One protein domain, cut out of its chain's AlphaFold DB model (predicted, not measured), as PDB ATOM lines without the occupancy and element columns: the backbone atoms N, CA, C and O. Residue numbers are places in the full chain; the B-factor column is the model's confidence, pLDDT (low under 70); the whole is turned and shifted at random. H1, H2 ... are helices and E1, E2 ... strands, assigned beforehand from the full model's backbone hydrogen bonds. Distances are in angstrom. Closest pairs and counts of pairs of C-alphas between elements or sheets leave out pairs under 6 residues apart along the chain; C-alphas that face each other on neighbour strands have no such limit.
ATOM      1  N   VAL A   8      30.122   3.342  -3.812       96.94
ATOM      2  CA  VAL A   8      30.656   3.349  -2.453       96.94
ATOM      3  C   VAL A   8      32.079   3.879  -2.477       96.94
ATOM      4  O   VAL A   8      32.918   3.405  -3.243       96.94
ATOM      5  N   PHE A   9      32.367   4.843  -1.613       95.25
ATOM      6  CA  PHE A   9      33.738   5.148  -1.225       95.25
ATOM      7  C   PHE A   9      34.069   4.335   0.024       95.25
ATOM      8  O   PHE A   9      33.307   4.353   0.990       95.25
ATOM      9  N   CYS A  10      35.192   3.626  -0.001       92.75
ATOM     10  CA  CYS A  10      35.762   2.972   1.169       92.75
ATOM     11  C   CYS A  10      37.242   3.318   1.216       92.75
ATOM     12  O   CYS A  10      37.990   2.905   0.328       92.75
ATOM     13  N   GLY A  11      37.649   4.080   2.222       90.75
ATOM     14  CA  GLY A  11      39.018   4.557   2.363       90.75
ATOM     15  C   GLY A  11      39.180   5.386   3.628       90.75
ATOM     16  O   GLY A  11      38.198   5.720   4.271       90.75
ATOM     17  N   ALA A  12      40.415   5.727   3.971       90.00
ATOM     18  CA  ALA A  12      40.711   6.547   5.138       90.00
ATOM     19  C   ALA A  12      40.872   8.023   4.747       90.00
ATOM     20  O   ALA A  12      41.328   8.338   3.645       90.00
ATOM     21  N   ILE A  13      40.550   8.918   5.679       91.50
ATOM     22  CA  ILE A  13      40.903  10.342   5.621       91.50
ATOM     23  C   ILE A  13      41.581  10.746   6.926       91.50
ATOM     24  O   ILE A  13      41.376  10.119   7.969       91.50
ATOM     25  N   SER A  14      42.363  11.819   6.882       91.94
ATOM     26  CA  SER A  14      42.783  12.520   8.088       91.94
ATOM     27  C   SER A  14      41.577  13.158   8.796       91.94
ATOM     28  O   SER A  14      40.506  13.339   8.209       91.94
ATOM     29  N   LEU A  15      41.747  13.541  10.067       91.56
ATOM     30  CA  LEU A  15      40.687  14.172  10.871       91.56
ATOM     31  C   LEU A  15      40.143  15.468  10.241       91.56
ATOM     32  O   LEU A  15      38.976  15.808  10.410       91.56
ATOM     33  N   ASP A  16      40.995  16.185   9.520       92.75
ATOM     34  CA  ASP A  16      40.696  17.412   8.787       92.75
ATOM     35  C   ASP A  16      40.283  17.178   7.319       92.75
ATOM     36  O   ASP A  16      40.027  18.140   6.597       92.75
ATOM     37  N   GLY A  17      40.120  15.920   6.891       90.06
ATOM     38  CA  GLY A  17      39.434  15.569   5.643       90.06
ATOM     39  C   GLY A  17      40.321  15.339   4.420       90.06
ATOM     40  O   GLY A  17      39.810  15.348   3.298       90.06
ATOM     41  N   TYR A  18      41.623  15.120   4.599       91.31
ATOM     42  CA  TYR A  18      42.566  14.885   3.505       91.31
ATOM     43  C   TYR A  18      42.776  13.392   3.228       91.31
ATOM     44  O   TYR A  18      42.817  12.568   4.137       91.31
ATOM     45  N   LEU A  19      42.918  13.051   1.943       91.56
ATOM     46  CA  LEU A  19      43.167  11.682   1.463       91.56
ATOM     47  C   LEU A  19      44.664  11.357   1.328       91.56
ATOM     48  O   LEU A  19      45.038  10.189   1.309       91.56
ATOM     49  N   ALA A  20      45.500  12.383   1.192       91.25
ATOM     50  CA  ALA A  20      46.950  12.319   1.035       91.25
ATOM     51  C   ALA A  20      47.558  13.633   1.551       91.25
ATOM     52  O   ALA A  20      46.821  14.601   1.775       91.25
ATOM     53  N   ASP A  21      48.874  13.667   1.754       91.00
ATOM     54  CA  ASP A  21      49.569  14.918   2.067       91.00
ATOM     55  C   ASP A  21      49.720  15.829   0.826       91.00
ATOM     56  O   ASP A  21      49.205  15.543  -0.256       91.00
ATOM     57  N   THR A  22      50.403  16.966   0.982       89.94
ATOM     58  CA  THR A  22      50.603  17.947  -0.098       89.94
ATOM     59  C   THR A  22      51.460  17.447  -1.259       89.94
ATOM     60  O   THR A  22      51.427  18.059  -2.325       89.94
ATOM     61  N   ASP A  23      52.207  16.365  -1.054       89.38
ATOM     62  CA  ASP A  23      53.092  15.735  -2.032       89.38
ATOM     63  C   ASP A  23      52.503  14.400  -2.547       89.38
ATOM     64  O   ASP A  23      53.216  13.594  -3.142       89.38
ATOM     65  N   ASP A  24      51.194  14.174  -2.347       85.69
ATOM     66  CA  ASP A  24      50.452  12.948  -2.684       85.69
ATOM     67  C   ASP A  24      50.924  11.678  -1.925       85.69
ATOM     68  O   ASP A  24      50.572  10.556  -2.313       85.69
ATOM     69  N   ASN A  25      51.674  11.808  -0.820       88.75
ATOM     70  CA  ASN A  25      52.131  10.652  -0.043       88.75
ATOM     71  C   ASN A  25      51.061  10.122   0.917       88.75
ATOM     72  O   ASN A  25      50.196  10.837   1.438       88.75
ATOM     73  N   THR A  38      40.027  -3.161  10.188       80.44
ATOM     74  CA  THR A  38      39.595  -2.502   8.946       80.44
ATOM     75  C   THR A  38      38.324  -3.153   8.418       80.44
ATOM     76  O   THR A  38      38.171  -4.372   8.464       80.44
ATOM     77  N   SER A  39      37.412  -2.352   7.864       84.44
ATOM     78  CA  SER A  39      36.225  -2.860   7.162       84.44
ATOM     79  C   SER A  39      36.543  -3.399   5.763       84.44
ATOM     80  O   SER A  39      35.652  -3.889   5.071       84.44
ATOM     81  N   TYR A  40      37.800  -3.290   5.318       87.81
ATOM     82  CA  TYR A  40      38.212  -3.584   3.950       87.81
ATOM     83  C   TYR A  40      37.981  -5.050   3.527       87.81
ATOM     84  O   TYR A  40      37.370  -5.251   2.476       87.81
ATOM     85  N   PRO A  41      38.359  -6.083   4.315       89.25
ATOM     86  CA  PRO A  41      38.174  -7.483   3.909       89.25
ATOM     87  C   PRO A  41      36.711  -7.893   3.715       89.25
ATOM     88  O   PRO A  41      36.412  -8.794   2.931       89.25
ATOM     89  N   GLU A  42      35.790  -7.264   4.444       90.62
ATOM     90  CA  GLU A  42      34.352  -7.479   4.274       90.62
ATOM     91  C   GLU A  42      33.807  -6.644   3.117       90.62
ATOM     92  O   GLU A  42      33.012  -7.136   2.323       90.62
ATOM     93  N   PHE A  43      34.272  -5.400   2.988       92.19
ATOM     94  CA  PHE A  43      33.867  -4.485   1.929       92.19
ATOM     95  C   PHE A  43      34.224  -4.995   0.530       92.19
ATOM     96  O   PHE A  43      33.361  -4.977  -0.348       92.19
ATOM     97  N   ILE A  44      35.452  -5.481   0.322       91.38
ATOM     98  CA  ILE A  44      35.931  -5.897  -1.006       91.38
ATOM     99  C   ILE A  44      35.095  -7.046  -1.601       91.38
ATOM    100  O   ILE A  44      35.000  -7.174  -2.814       91.38
ATOM    101  N   LYS A  45      34.416  -7.838  -0.758       92.44
ATOM    102  CA  LYS A  45      33.499  -8.918  -1.171       92.44
ATOM    103  C   LYS A  45      32.134  -8.426  -1.660       92.44
ATOM    104  O   LYS A  45      31.295  -9.243  -2.008       92.44
ATOM    105  N   THR A  46      31.870  -7.124  -1.575       93.56
ATOM    106  CA  THR A  46      30.588  -6.513  -1.967       93.56
ATOM    107  C   THR A  46      30.685  -5.722  -3.265       93.56
ATOM    108  O   THR A  46      29.709  -5.078  -3.660       93.56
ATOM    109  N   VAL A  47      31.876  -5.686  -3.864       94.19
ATOM    110  CA  VAL A  47      32.206  -4.859  -5.018       94.19
ATOM    111  C   VAL A  47      32.755  -5.735  -6.129       94.19
ATOM    112  O   VAL A  47      33.641  -6.562  -5.924       94.19
ATOM    113  N   ASP A  48      32.255  -5.495  -7.332       94.81
ATOM    114  CA  ASP A  48      32.716  -6.157  -8.548       94.81
ATOM    115  C   ASP A  48      33.384  -5.172  -9.511       94.81
ATOM    116  O   ASP A  48      33.935  -5.583 -10.518       94.81
ATOM    117  N   THR A  49      33.322  -3.866  -9.249       95.94
ATOM    118  CA  THR A  49      33.802  -2.832 -10.169       95.94
ATOM    119  C   THR A  49      34.583  -1.781  -9.416       95.94
ATOM    120  O   THR A  49      34.118  -1.287  -8.388       95.94
ATOM    121  N   THR A  50      35.720  -1.372  -9.974       96.19
ATOM    122  CA  THR A  50      36.512  -0.277  -9.417       96.19
ATOM    123  C   THR A  50      36.574   0.919 -10.353       96.19
ATOM    124  O   THR A  50      36.558   0.793 -11.581       96.19
ATOM    125  N   LEU A  51      36.646   2.104  -9.757       96.69
ATOM    126  CA  LEU A  51      36.822   3.364 -10.459       96.69
ATOM    127  C   LEU A  51      37.873   4.202  -9.732       96.69
ATOM    128  O   LEU A  51      37.760   4.472  -8.534       96.69
ATOM    129  N   ALA A  52      38.891   4.631 -10.472       95.50
ATOM    130  CA  ALA A  52      39.984   5.446  -9.964       95.50
ATOM    131  C   ALA A  52      40.342   6.584 -10.932       95.50
ATOM    132  O   ALA A  52      40.068   6.534 -12.132       95.50
ATOM    133  N   GLY A  53      40.993   7.622 -10.407       95.06
ATOM    134  CA  GLY A  53      41.724   8.586 -11.232       95.06
ATOM    135  C   GLY A  53      43.124   8.075 -11.585       95.06
ATOM    136  O   GLY A  53      43.640   7.155 -10.948       95.06
ATOM    137  N   LYS A  54      43.773   8.710 -12.570       93.88
ATOM    138  CA  LYS A  54      45.151   8.382 -12.991       93.88
ATOM    139  C   LYS A  54      46.142   8.273 -11.826       93.88
ATOM    140  O   LYS A  54      46.868   7.288 -11.766       93.88
ATOM    141  N   ASN A  55      46.198   9.275 -10.944       91.69
ATOM    142  CA  ASN A  55      47.196   9.305  -9.867       91.69
ATOM    143  C   ASN A  55      46.988   8.131  -8.909       91.69
ATOM    144  O   ASN A  55      47.923   7.380  -8.671       91.69
ATOM    145  N   THR A  56      45.744   7.899  -8.478       92.69
ATOM    146  CA  THR A  56      45.378   6.743  -7.651       92.69
ATOM    147  C   THR A  56      45.807   5.429  -8.296       92.69
ATOM    148  O   THR A  56      46.463   4.628  -7.648       92.69
ATOM    149  N   TYR A  57      45.506   5.223  -9.583       93.88
ATOM    150  CA  TYR A  57      45.920   4.013 -10.299       93.88
ATOM    151  C   TYR A  57      47.444   3.811 -10.270       93.88
ATOM    152  O   TYR A  57      47.913   2.716  -9.961       93.88
ATOM    153  N   LEU A  58      48.218   4.861 -10.557       92.31
ATOM    154  CA  LEU A  58      49.681   4.786 -10.560       92.31
ATOM    155  C   LEU A  58      50.244   4.508  -9.161       92.31
ATOM    156  O   LEU A  58      51.106   3.642  -9.024       92.31
ATOM    157  N   THR A  59      49.732   5.181  -8.129       90.88
ATOM    158  CA  THR A  59      50.147   4.967  -6.735       90.88
ATOM    159  C   THR A  59      49.803   3.556  -6.269       90.88
ATOM    160  O   THR A  59      50.671   2.840  -5.777       90.88
ATOM    161  N   THR A  60      48.567   3.101  -6.485       90.56
ATOM    162  CA  THR A  60      48.140   1.743  -6.126       90.56
ATOM    163  C   THR A  60      48.971   0.688  -6.850       90.56
ATOM    164  O   THR A  60      49.365  -0.294  -6.232       90.56
ATOM    165  N   LYS A  61      49.313   0.893  -8.126       90.56
ATOM    166  CA  LYS A  61      50.188  -0.025  -8.864       90.56
ATOM    167  C   LYS A  61      51.572  -0.170  -8.219       90.56
ATOM    168  O   LYS A  61      52.100  -1.278  -8.169       90.56
ATOM    169  N   VAL A  62      52.153   0.922  -7.719       90.56
ATOM    170  CA  VAL A  62      53.427   0.877  -6.979       90.56
ATOM    171  C   VAL A  62      53.259   0.120  -5.660       90.56
ATOM    172  O   VAL A  62      54.075  -0.746  -5.355       90.56
ATOM    173  N   LEU A  63      52.179   0.386  -4.917       88.19
ATOM    174  CA  LEU A  63      51.886  -0.280  -3.641       88.19
ATOM    175  C   LEU A  63      51.628  -1.785  -3.786       88.19
ATOM    176  O   LEU A  63      51.984  -2.555  -2.900       88.19
ATOM    177  N   LEU A  64      51.047  -2.209  -4.908       87.94
ATOM    178  CA  LEU A  64      50.823  -3.619  -5.230       87.94
ATOM    179  C   LEU A  64      52.113  -4.369  -5.594       87.94
ATOM    180  O   LEU A  64      52.072  -5.583  -5.754       87.94
ATOM    181  N   ALA A  65      53.253  -3.683  -5.731       89.12
ATOM    182  CA  ALA A  65      54.569  -4.294  -5.932       89.12
ATOM    183  C   ALA A  65      54.639  -5.328  -7.082       89.12
ATOM    184  O   ALA A  65      55.401  -6.291  -7.020       89.12
ATOM    185  N   GLY A  66      53.868  -5.109  -8.154       82.75
ATOM    186  CA  GLY A  66      53.813  -5.995  -9.324       82.75
ATOM    187  C   GLY A  66      52.642  -6.981  -9.337       82.75
ATOM    188  O   GLY A  66      52.454  -7.659 -10.346       82.75
ATOM    189  N   GLU A  67      51.834  -7.029  -8.277       88.25
ATOM    190  CA  GLU A  67      50.574  -7.772  -8.268       88.25
ATOM    191  C   GLU A  67      49.545  -7.161  -9.225       88.25
ATOM    192  O   GLU A  67      49.557  -5.963  -9.530       88.25
ATOM    193  N   THR A  68      48.626  -8.003  -9.703       85.88
ATOM    194  CA  THR A  68      47.576  -7.551 -10.622       85.88
ATOM    195  C   THR A  68      46.607  -6.623  -9.895       85.88
ATOM    196  O   THR A  68      46.107  -6.938  -8.817       85.88
ATOM    197  N   TYR A  69      46.307  -5.484 -10.512       86.38
ATOM    198  CA  TYR A  69      45.375  -4.494  -9.984       86.38
ATOM    199  C   TYR A  69      43.953  -5.063  -9.943       86.38
ATOM    200  O   TYR A  69      43.338  -5.154 -10.992       86.38
ATOM    201  N   TYR A  70      43.440  -5.471  -8.778       86.50
ATOM    202  CA  TYR A  70      42.091  -6.049  -8.597       86.50
ATOM    203  C   TYR A  70      41.671  -7.000  -9.744       86.50
ATOM    204  O   TYR A  70      40.853  -6.637 -10.596       86.50
ATOM    205  N   PRO A  71      42.272  -8.202  -9.824       86.81
ATOM    206  CA  PRO A  71      42.195  -9.072 -11.003       86.81
ATOM    207  C   PRO A  71      40.780  -9.560 -11.328       86.81
ATOM    208  O   PRO A  71      40.474  -9.794 -12.495       86.81
ATOM    209  N   ASP A  72      39.922  -9.681 -10.317       83.88
ATOM    210  CA  ASP A  72      38.578 -10.252 -10.450       83.88
ATOM    211  C   ASP A  72      37.510  -9.216 -10.842       83.88
ATOM    212  O   ASP A  72      36.330  -9.547 -10.950       83.88
ATOM    213  N   GLN A  73      37.904  -7.953 -11.034       84.06
ATOM    214  CA  GLN A  73      36.993  -6.819 -11.181       84.06
ATOM    215  C   GLN A  73      37.268  -6.069 -12.495       84.06
ATOM    216  O   GLN A  73      38.429  -5.827 -12.831       84.06
ATOM    217  N   PRO A  74      36.254  -5.634 -13.267       91.69
ATOM    218  CA  PRO A  74      36.425  -4.530 -14.203       91.69
ATOM    219  C   PRO A  74      36.965  -3.286 -13.487       91.69
ATOM    220  O   PRO A  74      36.323  -2.718 -12.599       91.69
ATOM    221  N   ASN A  75      38.143  -2.840 -13.922       96.12
ATOM    222  CA  ASN A  75      38.808  -1.660 -13.387       96.12
ATOM    223  C   ASN A  75      38.739  -0.508 -14.383       96.12
ATOM    224  O   ASN A  75      39.202  -0.639 -15.519       96.12
ATOM    225  N   TYR A  76      38.195   0.627 -13.956       97.00
ATOM    226  CA  TYR A  76      38.078   1.833 -14.771       97.00
ATOM    227  C   TYR A  76      38.997   2.935 -14.257       97.00
ATOM    228  O   TYR A  76      38.978   3.282 -13.074       97.00
ATOM    229  N   VAL A  77      39.775   3.532 -15.159       96.75
ATOM    230  CA  VAL A  77      40.672   4.647 -14.837       96.75
ATOM    231  C   VAL A  77      40.308   5.865 -15.669       96.75
ATOM    232  O   VAL A  77      40.454   5.866 -16.890       96.75
ATOM    233  N   PHE A  78      39.871   6.929 -15.000       96.44
ATOM    234  CA  PHE A  78      39.573   8.208 -15.638       96.44
ATOM    235  C   PHE A  78      40.856   8.997 -15.892       96.44
ATOM    236  O   PHE A  78      41.581   9.366 -14.959       96.44
ATOM    237  N   SER A  79      41.146   9.263 -17.168       95.19
ATOM    238  CA  SER A  79      42.285  10.087 -17.561       95.19
ATOM    239  C   SER A  79      42.250  10.514 -19.025       95.19
ATOM    240  O   SER A  79      42.112   9.683 -19.913       95.19
ATOM    241  N   HIS A  80      42.559  11.786 -19.283       92.88
ATOM    242  CA  HIS A  80      42.843  12.289 -20.634       92.88
ATOM    243  C   HIS A  80      44.311  12.090 -21.066       92.88
ATOM    244  O   HIS A  80      44.653  12.234 -22.240       92.88
ATOM    245  N   THR A  81      45.217  11.810 -20.119       94.56
ATOM    246  CA  THR A  81      46.673  11.788 -20.374       94.56
ATOM    247  C   THR A  81      47.296  10.404 -20.268       94.56
ATOM    248  O   THR A  81      48.400  10.208 -20.776       94.56
ATOM    249  N   LEU A  82      46.625   9.446 -19.623       94.62
ATOM    250  CA  LEU A  82      47.104   8.071 -19.533       94.62
ATOM    251  C   LEU A  82      47.034   7.414 -20.919       94.62
ATOM    252  O   LEU A  82      45.968   7.342 -21.520       94.62
ATOM    253  N   LYS A  83      48.188   6.989 -21.447       90.75
ATOM    254  CA  LYS A  83      48.304   6.417 -22.801       90.75
ATOM    255  C   LYS A  83      48.274   4.894 -22.827       90.75
ATOM    256  O   LYS A  83      47.919   4.315 -23.846       90.75
ATOM    257  N   SER A  84      48.656   4.264 -21.726       92.25
ATOM    258  CA  SER A  84      48.662   2.818 -21.560       92.25
ATOM    259  C   SER A  84      48.340   2.465 -20.115       92.25
ATOM    260  O   SER A  84      48.598   3.245 -19.194       92.25
ATOM    261  N   ALA A  85      47.755   1.289 -19.932       93.31
ATOM    262  CA  ALA A  85      47.453   0.708 -18.638       93.31
ATOM    263  C   ALA A  85      47.600  -0.817 -18.713       93.31
ATOM    264  O   ALA A  85      47.851  -1.363 -19.792       93.31
ATOM    265  N   ASP A  86      47.484  -1.485 -17.569       90.50
ATOM    266  CA  ASP A  86      47.549  -2.943 -17.506       90.50
ATOM    267  C   ASP A  86      46.342  -3.580 -18.211       90.50
ATOM    268  O   ASP A  86      45.323  -2.931 -18.446       90.50
ATOM    269  N   ALA A  87      46.464  -4.856 -18.583       89.31
ATOM    270  CA  ALA A  87      45.503  -5.521 -19.468       89.31
ATOM    271  C   ALA A  87      44.060  -5.538 -18.934       89.31
ATOM    272  O   ALA A  87      43.117  -5.616 -19.715       89.31
ATOM    273  N   ASN A  88      43.883  -5.461 -17.616       92.25
ATOM    274  CA  ASN A  88      42.583  -5.466 -16.953       92.25
ATOM    275  C   ASN A  88      42.062  -4.057 -16.600       92.25
ATOM    276  O   ASN A  88      41.074  -3.936 -15.872       92.25
ATOM    277  N   ILE A  89      42.704  -3.001 -17.113       95.62
ATOM    278  CA  ILE A  89      42.317  -1.603 -16.916       95.62
ATOM    279  C   ILE A  89      41.655  -1.038 -18.175       95.62
ATOM    280  O   ILE A  89      42.211  -1.063 -19.271       95.62
ATOM    281  N   HIS A  90      40.497  -0.414 -17.991       96.44
ATOM    282  CA  HIS A  90      39.783   0.334 -19.017       96.44
ATOM    283  C   HIS A  90      40.000   1.834 -18.800       96.44
ATOM    284  O   HIS A  90      39.524   2.411 -17.818       96.44
ATOM    285  N   ILE A  91      40.717   2.481 -19.719       97.25
ATOM    286  CA  ILE A  91      40.939   3.930 -19.667       97.25
ATOM    287  C   ILE A  91      39.694   4.645 -20.197       97.25
ATOM    288  O   ILE A  91      39.279   4.415 -21.332       97.25
ATOM    289  N   ILE A  92      39.128   5.543 -19.391       96.88
ATOM    290  CA  ILE A  92      38.014   6.411 -19.773       96.88
ATOM    291  C   ILE A  92      38.558   7.826 -19.988       96.88
ATOM    292  O   ILE A  92      38.917   8.515 -19.029       96.88
ATOM    293  N   ALA A  93      38.658   8.236 -21.254       94.69
ATOM    294  CA  ALA A  93      39.229   9.525 -21.651       94.69
ATOM    295  C   ALA A  93      38.185  10.528 -22.164       94.69
ATOM    296  O   ALA A  93      38.368  11.721 -21.970       94.69
ATOM    297  N   ASP A  94      37.094  10.076 -22.781       92.19
ATOM    298  CA  ASP A  94      36.193  10.955 -23.548       92.19
ATOM    299  C   ASP A  94      34.728  10.881 -23.078       92.19
ATOM    300  O   ASP A  94      33.802  11.216 -23.814       92.19
ATOM    301  N   GLU A  95      34.500  10.443 -21.839       94.44
ATOM    302  CA  GLU A  95      33.168  10.371 -21.228       94.44
ATOM    303  C   GLU A  95      33.133  11.199 -19.942       94.44
ATOM    304  O   GLU A  95      34.089  11.219 -19.164       94.44
ATOM    305  N   GLN A  96      32.015  11.887 -19.696       95.12
ATOM    306  CA  GLN A  96      31.817  12.600 -18.439       95.12
ATOM    307  C   GLN A  96      31.645  11.607 -17.287       95.12
ATOM    308  O   GLN A  96      30.827  10.689 -17.363       95.12
ATOM    309  N   LEU A  97      32.368  11.842 -16.191       95.06
ATOM    310  CA  LEU A  97      32.375  10.984 -15.004       95.06
ATOM    311  C   LEU A  97      30.964  10.684 -14.470       95.06
ATOM    312  O   LEU A  97      30.633   9.526 -14.224       95.06
ATOM    313  N   ALA A  98      30.117  11.707 -14.333       95.81
ATOM    314  CA  ALA A  98      28.755  11.544 -13.829       95.81
ATOM    315  C   ALA A  98      27.906  10.635 -14.734       95.81
ATOM    316  O   ALA A  98      27.260   9.706 -14.253       95.81
ATOM    317  N   THR A  99      27.962  10.861 -16.050       96.75
ATOM    318  CA  THR A  99      27.250  10.055 -17.053       96.75
ATOM    319  C   THR A  99      27.715   8.602 -17.033       96.75
ATOM    320  O   THR A  99      26.888   7.691 -17.015       96.75
ATOM    321  N   PHE A 100      29.028   8.383 -16.963       96.88
ATOM    322  CA  PHE A 100      29.607   7.047 -16.879       96.88
ATOM    323  C   PHE A 100      29.130   6.295 -15.633       96.88
ATOM    324  O   PHE A 100      28.671   5.157 -15.727       96.88
ATOM    325  N   VAL A 101      29.179   6.937 -14.460       96.38
ATOM    326  CA  VAL A 101      28.742   6.323 -13.198       96.38
ATOM    327  C   VAL A 101      27.240   6.038 -13.211       96.38
ATOM    328  O   VAL A 101      26.827   4.946 -12.827       96.38
ATOM    329  N   GLN A 102      26.414   6.960 -13.712       96.00
ATOM    330  CA  GLN A 102      24.974   6.726 -13.875       96.00
ATOM    331  C   GLN A 102      24.690   5.521 -14.777       96.00
ATOM    332  O   GLN A 102      23.831   4.700 -14.453       96.00
ATOM    333  N   ARG A 103      25.438   5.377 -15.876       95.44
ATOM    334  CA  ARG A 103      25.339   4.227 -16.777       95.44
ATOM    335  C   ARG A 103      25.755   2.931 -16.086       95.44
ATOM    336  O   ARG A 103      25.041   1.939 -16.208       95.44
ATOM    337  N   LEU A 104      26.852   2.928 -15.328       94.69
ATOM    338  CA  LEU A 104      27.271   1.751 -14.559       94.69
ATOM    339  C   LEU A 104      26.223   1.328 -13.523       94.69
ATOM    340  O   LEU A 104      25.967   0.132 -13.388       94.69
ATOM    341  N   LYS A 105      25.570   2.281 -12.840       94.81
ATOM    342  CA  LYS A 105      24.499   1.992 -11.866       94.81
ATOM    343  C   LYS A 105      23.287   1.287 -12.486       94.81
ATOM    344  O   LYS A 105      22.561   0.600 -11.772       94.81
ATOM    345  N   GLN A 106      23.056   1.461 -13.789       93.62
ATOM    346  CA  GLN A 106      21.959   0.821 -14.527       93.62
ATOM    347  C   GLN A 106      22.304  -0.587 -15.028       93.62
ATOM    348  O   GLN A 106      21.418  -1.300 -15.496       93.62
ATOM    349  N   GLN A 107      23.573  -0.987 -14.961       92.94
ATOM    350  CA  GLN A 107      24.006  -2.317 -15.368       92.94
ATOM    351  C   GLN A 107      23.744  -3.343 -14.267       92.94
ATOM    352  O   GLN A 107      23.541  -3.012 -13.099       92.94
ATOM    353  N   GLU A 108      23.763  -4.613 -14.650       91.44
ATOM    354  CA  GLU A 108      23.771  -5.715 -13.700       91.44
ATOM    355  C   GLU A 108      25.151  -5.845 -13.042       91.44
ATOM    356  O   GLU A 108      26.165  -5.675 -13.714       91.44
ATOM    357  N   GLY A 109      25.187  -6.141 -11.742       92.44
ATOM    358  CA  GLY A 109      26.429  -6.314 -10.988       92.44
ATOM    359  C   GLY A 109      26.255  -6.033  -9.498       92.44
ATOM    360  O   GLY A 109      25.136  -5.809  -9.025       92.44
ATOM    361  N   GLU A 110      27.370  -6.040  -8.781       95.00
ATOM    362  CA  GLU A 110      27.504  -5.669  -7.372       95.00
ATOM    363  C   GLU A 110      27.847  -4.177  -7.214       95.00
ATOM    364  O   GLU A 110      27.570  -3.364  -8.100       95.00
ATOM    365  N   ASN A 111      28.385  -3.760  -6.067       96.25
ATOM    366  CA  ASN A 111      28.677  -2.350  -5.832       96.25
ATOM    367  C   ASN A 111      29.902  -1.872  -6.627       96.25
ATOM    368  O   ASN A 111      30.811  -2.630  -6.963       96.25
ATOM    369  N   ILE A 112      29.924  -0.570  -6.891       96.75
ATOM    370  CA  ILE A 112      31.004   0.140  -7.566       96.75
ATOM    371  C   ILE A 112      31.853   0.814  -6.494       96.75
ATOM    372  O   ILE A 112      31.366   1.693  -5.777       96.75
ATOM    373  N   TRP A 113      33.121   0.431  -6.395       96.62
ATOM    374  CA  TRP A 113      34.069   1.057  -5.487       96.62
ATOM    375  C   TRP A 113      34.788   2.228  -6.150       96.62
ATOM    376  O   TRP A 113      35.486   2.073  -7.154       96.62
ATOM    377  N   ILE A 114      34.665   3.404  -5.543       95.81
ATOM    378  CA  ILE A 114      35.526   4.547  -5.833       95.81
ATOM    379  C   ILE A 114      36.778   4.404  -4.966       95.81
ATOM    380  O   ILE A 114      36.726   4.716  -3.777       95.81
ATOM    381  N   ILE A 115      37.877   3.900  -5.545       89.88
ATOM    382  CA  ILE A 115      39.094   3.538  -4.792       89.88
ATOM    383  C   ILE A 115      39.654   4.750  -4.063       89.88
ATOM    384  O   ILE A 115      39.796   4.724  -2.848       89.88
ATOM    385  N   SER A 116      39.964   5.810  -4.808       73.88
ATOM    386  CA  SER A 116      40.320   7.125  -4.278       73.88
ATOM    387  C   SER A 116      40.620   8.092  -5.429       73.88
ATOM    388  O   SER A 116      40.741   7.707  -6.599       73.88
ATOM    389  N   GLY A 117      40.793   9.360  -5.077       81.94
ATOM    390  CA  GLY A 117      41.181  10.468  -5.939       81.94
ATOM    391  C   GLY A 117      40.306  11.669  -5.621       81.94
ATOM    392  O   GLY A 117      39.131  11.672  -5.989       81.94
ATOM    393  N   GLY A 118      40.866  12.686  -4.960       86.06
ATOM    394  CA  GLY A 118      40.098  13.835  -4.461       86.06
ATOM    395  C   GLY A 118      39.224  14.494  -5.533       86.06
ATOM    396  O   GLY A 118      38.069  14.814  -5.272       86.06
ATOM    397  N   ALA A 119      39.722  14.591  -6.770       90.12
ATOM    398  CA  ALA A 119      38.961  15.118  -7.903       90.12
ATOM    399  C   ALA A 119      37.749  14.247  -8.287       90.12
ATOM    400  O   ALA A 119      36.657  14.774  -8.486       90.12
ATOM    401  N   ILE A 120      37.920  12.921  -8.370       93.81
ATOM    402  CA  ILE A 120      36.841  11.980  -8.714       93.81
ATOM    403  C   ILE A 120      35.789  11.958  -7.605       93.81
ATOM    404  O   ILE A 120      34.600  12.110  -7.878       93.81
ATOM    405  N   LEU A 121      36.225  11.803  -6.351       93.44
ATOM    406  CA  LEU A 121      35.327  11.718  -5.205       93.44
ATOM    407  C   LEU A 121      34.536  13.021  -5.020       93.44
ATOM    408  O   LEU A 121      33.315  12.978  -4.902       93.44
ATOM    409  N   SER A 122      35.206  14.178  -5.072       92.75
ATOM    410  CA  SER A 122      34.558  15.490  -4.944       92.75
ATOM    411  C   SER A 122      33.537  15.750  -6.057       92.75
ATOM    412  O   SER A 122      32.423  16.210  -5.785       92.75
ATOM    413  N   ALA A 123      33.866  15.385  -7.302       94.12
ATOM    414  CA  ALA A 123      32.937  15.499  -8.424       94.12
ATOM    415  C   ALA A 123      31.685  14.628  -8.215       94.12
ATOM    416  O   ALA A 123      30.566  15.116  -8.359       94.12
ATOM    417  N   LEU A 124      31.844  13.365  -7.804       95.69
ATOM    418  CA  LEU A 124      30.707  12.469  -7.559       95.69
ATOM    419  C   LEU A 124      29.858  12.882  -6.350       95.69
ATOM    420  O   LEU A 124      28.639  12.721  -6.387       95.69
ATOM    421  N   ILE A 125      30.472  13.422  -5.292       94.69
ATOM    422  CA  ILE A 125      29.743  13.974  -4.141       94.69
ATOM    423  C   ILE A 125      28.907  15.183  -4.574       94.69
ATOM    424  O   ILE A 125      27.726  15.258  -4.234       94.69
ATOM    425  N   SER A 126      29.490  16.094  -5.357       95.69
ATOM    426  CA  SER A 126      28.802  17.295  -5.857       95.69
ATOM    427  C   SER A 126      27.582  16.944  -6.716       95.69
ATOM    428  O   SER A 126      26.539  17.588  -6.616       95.69
ATOM    429  N   GLU A 127      27.685  15.863  -7.488       96.62
ATOM    430  CA  GLU A 127      26.610  15.307  -8.321       96.62
ATOM    431  C   GLU A 127      25.639  14.388  -7.549       96.62
ATOM    432  O   GLU A 127      24.701  13.845  -8.132       96.62
ATOM    433  N   LYS A 128      25.837  14.196  -6.234       96.50
ATOM    434  CA  LYS A 128      25.046  13.291  -5.373       96.50
ATOM    435  C   LYS A 128      24.994  11.849  -5.893       96.50
ATOM    436  O   LYS A 128      23.969  11.174  -5.798       96.50
ATOM    437  N   LEU A 129      26.102  11.380  -6.462       96.69
ATOM    438  CA  LEU A 129      26.212  10.046  -7.053       96.69
ATOM    439  C   LEU A 129      26.797   8.998  -6.108       96.69
ATOM    440  O   LEU A 129      26.673   7.813  -6.409       96.69
ATOM    441  N   ILE A 130      27.398   9.412  -4.989       96.56
ATOM    442  CA  ILE A 130      27.863   8.509  -3.931       96.56
ATOM    443  C   ILE A 130      26.678   8.092  -3.055       96.56
ATOM    444  O   ILE A 130      25.996   8.942  -2.489       96.56
ATOM    445  N   ASP A 131      26.459   6.786  -2.924       97.06
ATOM    446  CA  ASP A 131      25.400   6.229  -2.078       97.06
ATOM    447  C   ASP A 131      25.888   5.948  -0.647       97.06
ATOM    448  O   ASP A 131      25.090   5.954   0.289       97.06
ATOM    449  N   GLU A 132      27.185   5.679  -0.468       95.75
ATOM    450  CA  GLU A 132      27.757   5.287   0.821       95.75
ATOM    451  C   GLU A 132      29.215   5.761   0.956       95.75
ATOM    452  O   GLU A 132      30.026   5.595   0.043       95.75
ATOM    453  N   LEU A 133      29.542   6.345   2.114       93.75
ATOM    454  CA  LEU A 133      30.900   6.711   2.521       93.75
ATOM    455  C   LEU A 133      31.299   5.827   3.707       93.75
ATOM    456  O   LEU A 133      30.671   5.896   4.763       93.75
ATOM    457  N   ARG A 134      32.334   5.006   3.531       91.88
ATOM    458  CA  ARG A 134      32.978   4.218   4.587       91.88
ATOM    459  C   ARG A 134      34.350   4.820   4.854       91.88
ATOM    460  O   ARG A 134      35.215   4.746   3.980       91.88
TER     461      ARG A 134
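AT A GLANCE: This is residues 8 to 25 and 38 to 134 of the 135 residues of the protein "Dihydrofolate reductase" of Weissella viridescens (UniProt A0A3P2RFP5). One all-parallel sheet of six strands, twisted like a propeller blade, forms the core, with H1 and H2 over one face and H3 and H4 on the other, H4 set beside the strands. Residues 11 to 25, with no named element, lead away from E1, and residues 62 to 67, of which 62 and 63 belong to H2, stick out. The printed part has 115 residues, with four named helices and six named strands along the chain as E1 H1 E2 H2 E3 E4 H3 E5 H4 E6; the sheet's order is E4 E3 E2 E5 E1 E6 and the class is mixed. It is compact, with a radius of gyration of the C-alphas of 13.7 A, and rounded, spanning 35 by 31 by 29 A.

HOW THE PARTS SIT: Start at E1, residues 8 to 10, between its parallel neighbours E6, residues 132 to 134, and E5, residues 111 to 114; N 9 and O 132, 3.0 A, and N 8 and O 112, 2.9 A, are within hydrogen-bond range. H1, residues 40 to 46, is on the sheet at a height of 9.2 A, along E1 at 11 degrees on the local plane; its C-alpha 46 is 6.0 A from C-alpha 111. E2, residues 47 to 53, is parallel to E5, with N 51 and O 113 at 2.8 A, and to E3, residues 75 to 78, with N 76 and O 50 at 2.9 A. H2, residues 54 to 63, is on the same face as H1 at a height of 10.7 A and only just stands up from the sheet, rising 41 degrees. E2, H2 and E3 make a strand-helix-strand unit, two parallel neighbour strands joined through a helix, with a right-handed crossover. E4, residues 89 to 92, is the edge strand beside E3, with N 92 and O 77 at 2.8 A. H3, residues 97 to 105, is on the opposite face from H1, over E2 at a height of 8.9 A. H4, residues 118 to 126, is on the same face as H3, over none of the strands. H3 and H4 touch, closest at the C-alphas of Ala 98 and Leu 124, 6.6 A, at a steep tilt of 69 degrees, only just short of about perpendicular. E4, H3, E5 and E5, H4, E6 are split units, other strands lying between their two, both right-handed. In H2, H3 and H4 every O i to N i+4 pair is within hydrogen-bond range; in H1 1 of 3 is, and 3 of 4 O i to N i+3 pairs.

IN THESE COORDINATES: Find C-alpha 8 at (30.656, 3.349, -2.453), where E1 begins. E2 runs 17.6 A from C-alpha 47 at (32.206, -4.859, -5.018); H2 measures 14.4 A, H3 12.4 A and H4 11.9 A. E6 ends at C-alpha 134, (32.978, 4.218, 4.587).

THE WHOLE: The C-alphas farthest apart, of Thr 22 and Glu 108, are 38.3 A apart. Residues 26 to 37 are not printed, and C-alphas 25 and 38 are 20.3 A apart across that cut. H2 to E3 is a long link. The mean pLDDT of the printed part is 92.3, and no printed residue is under 70.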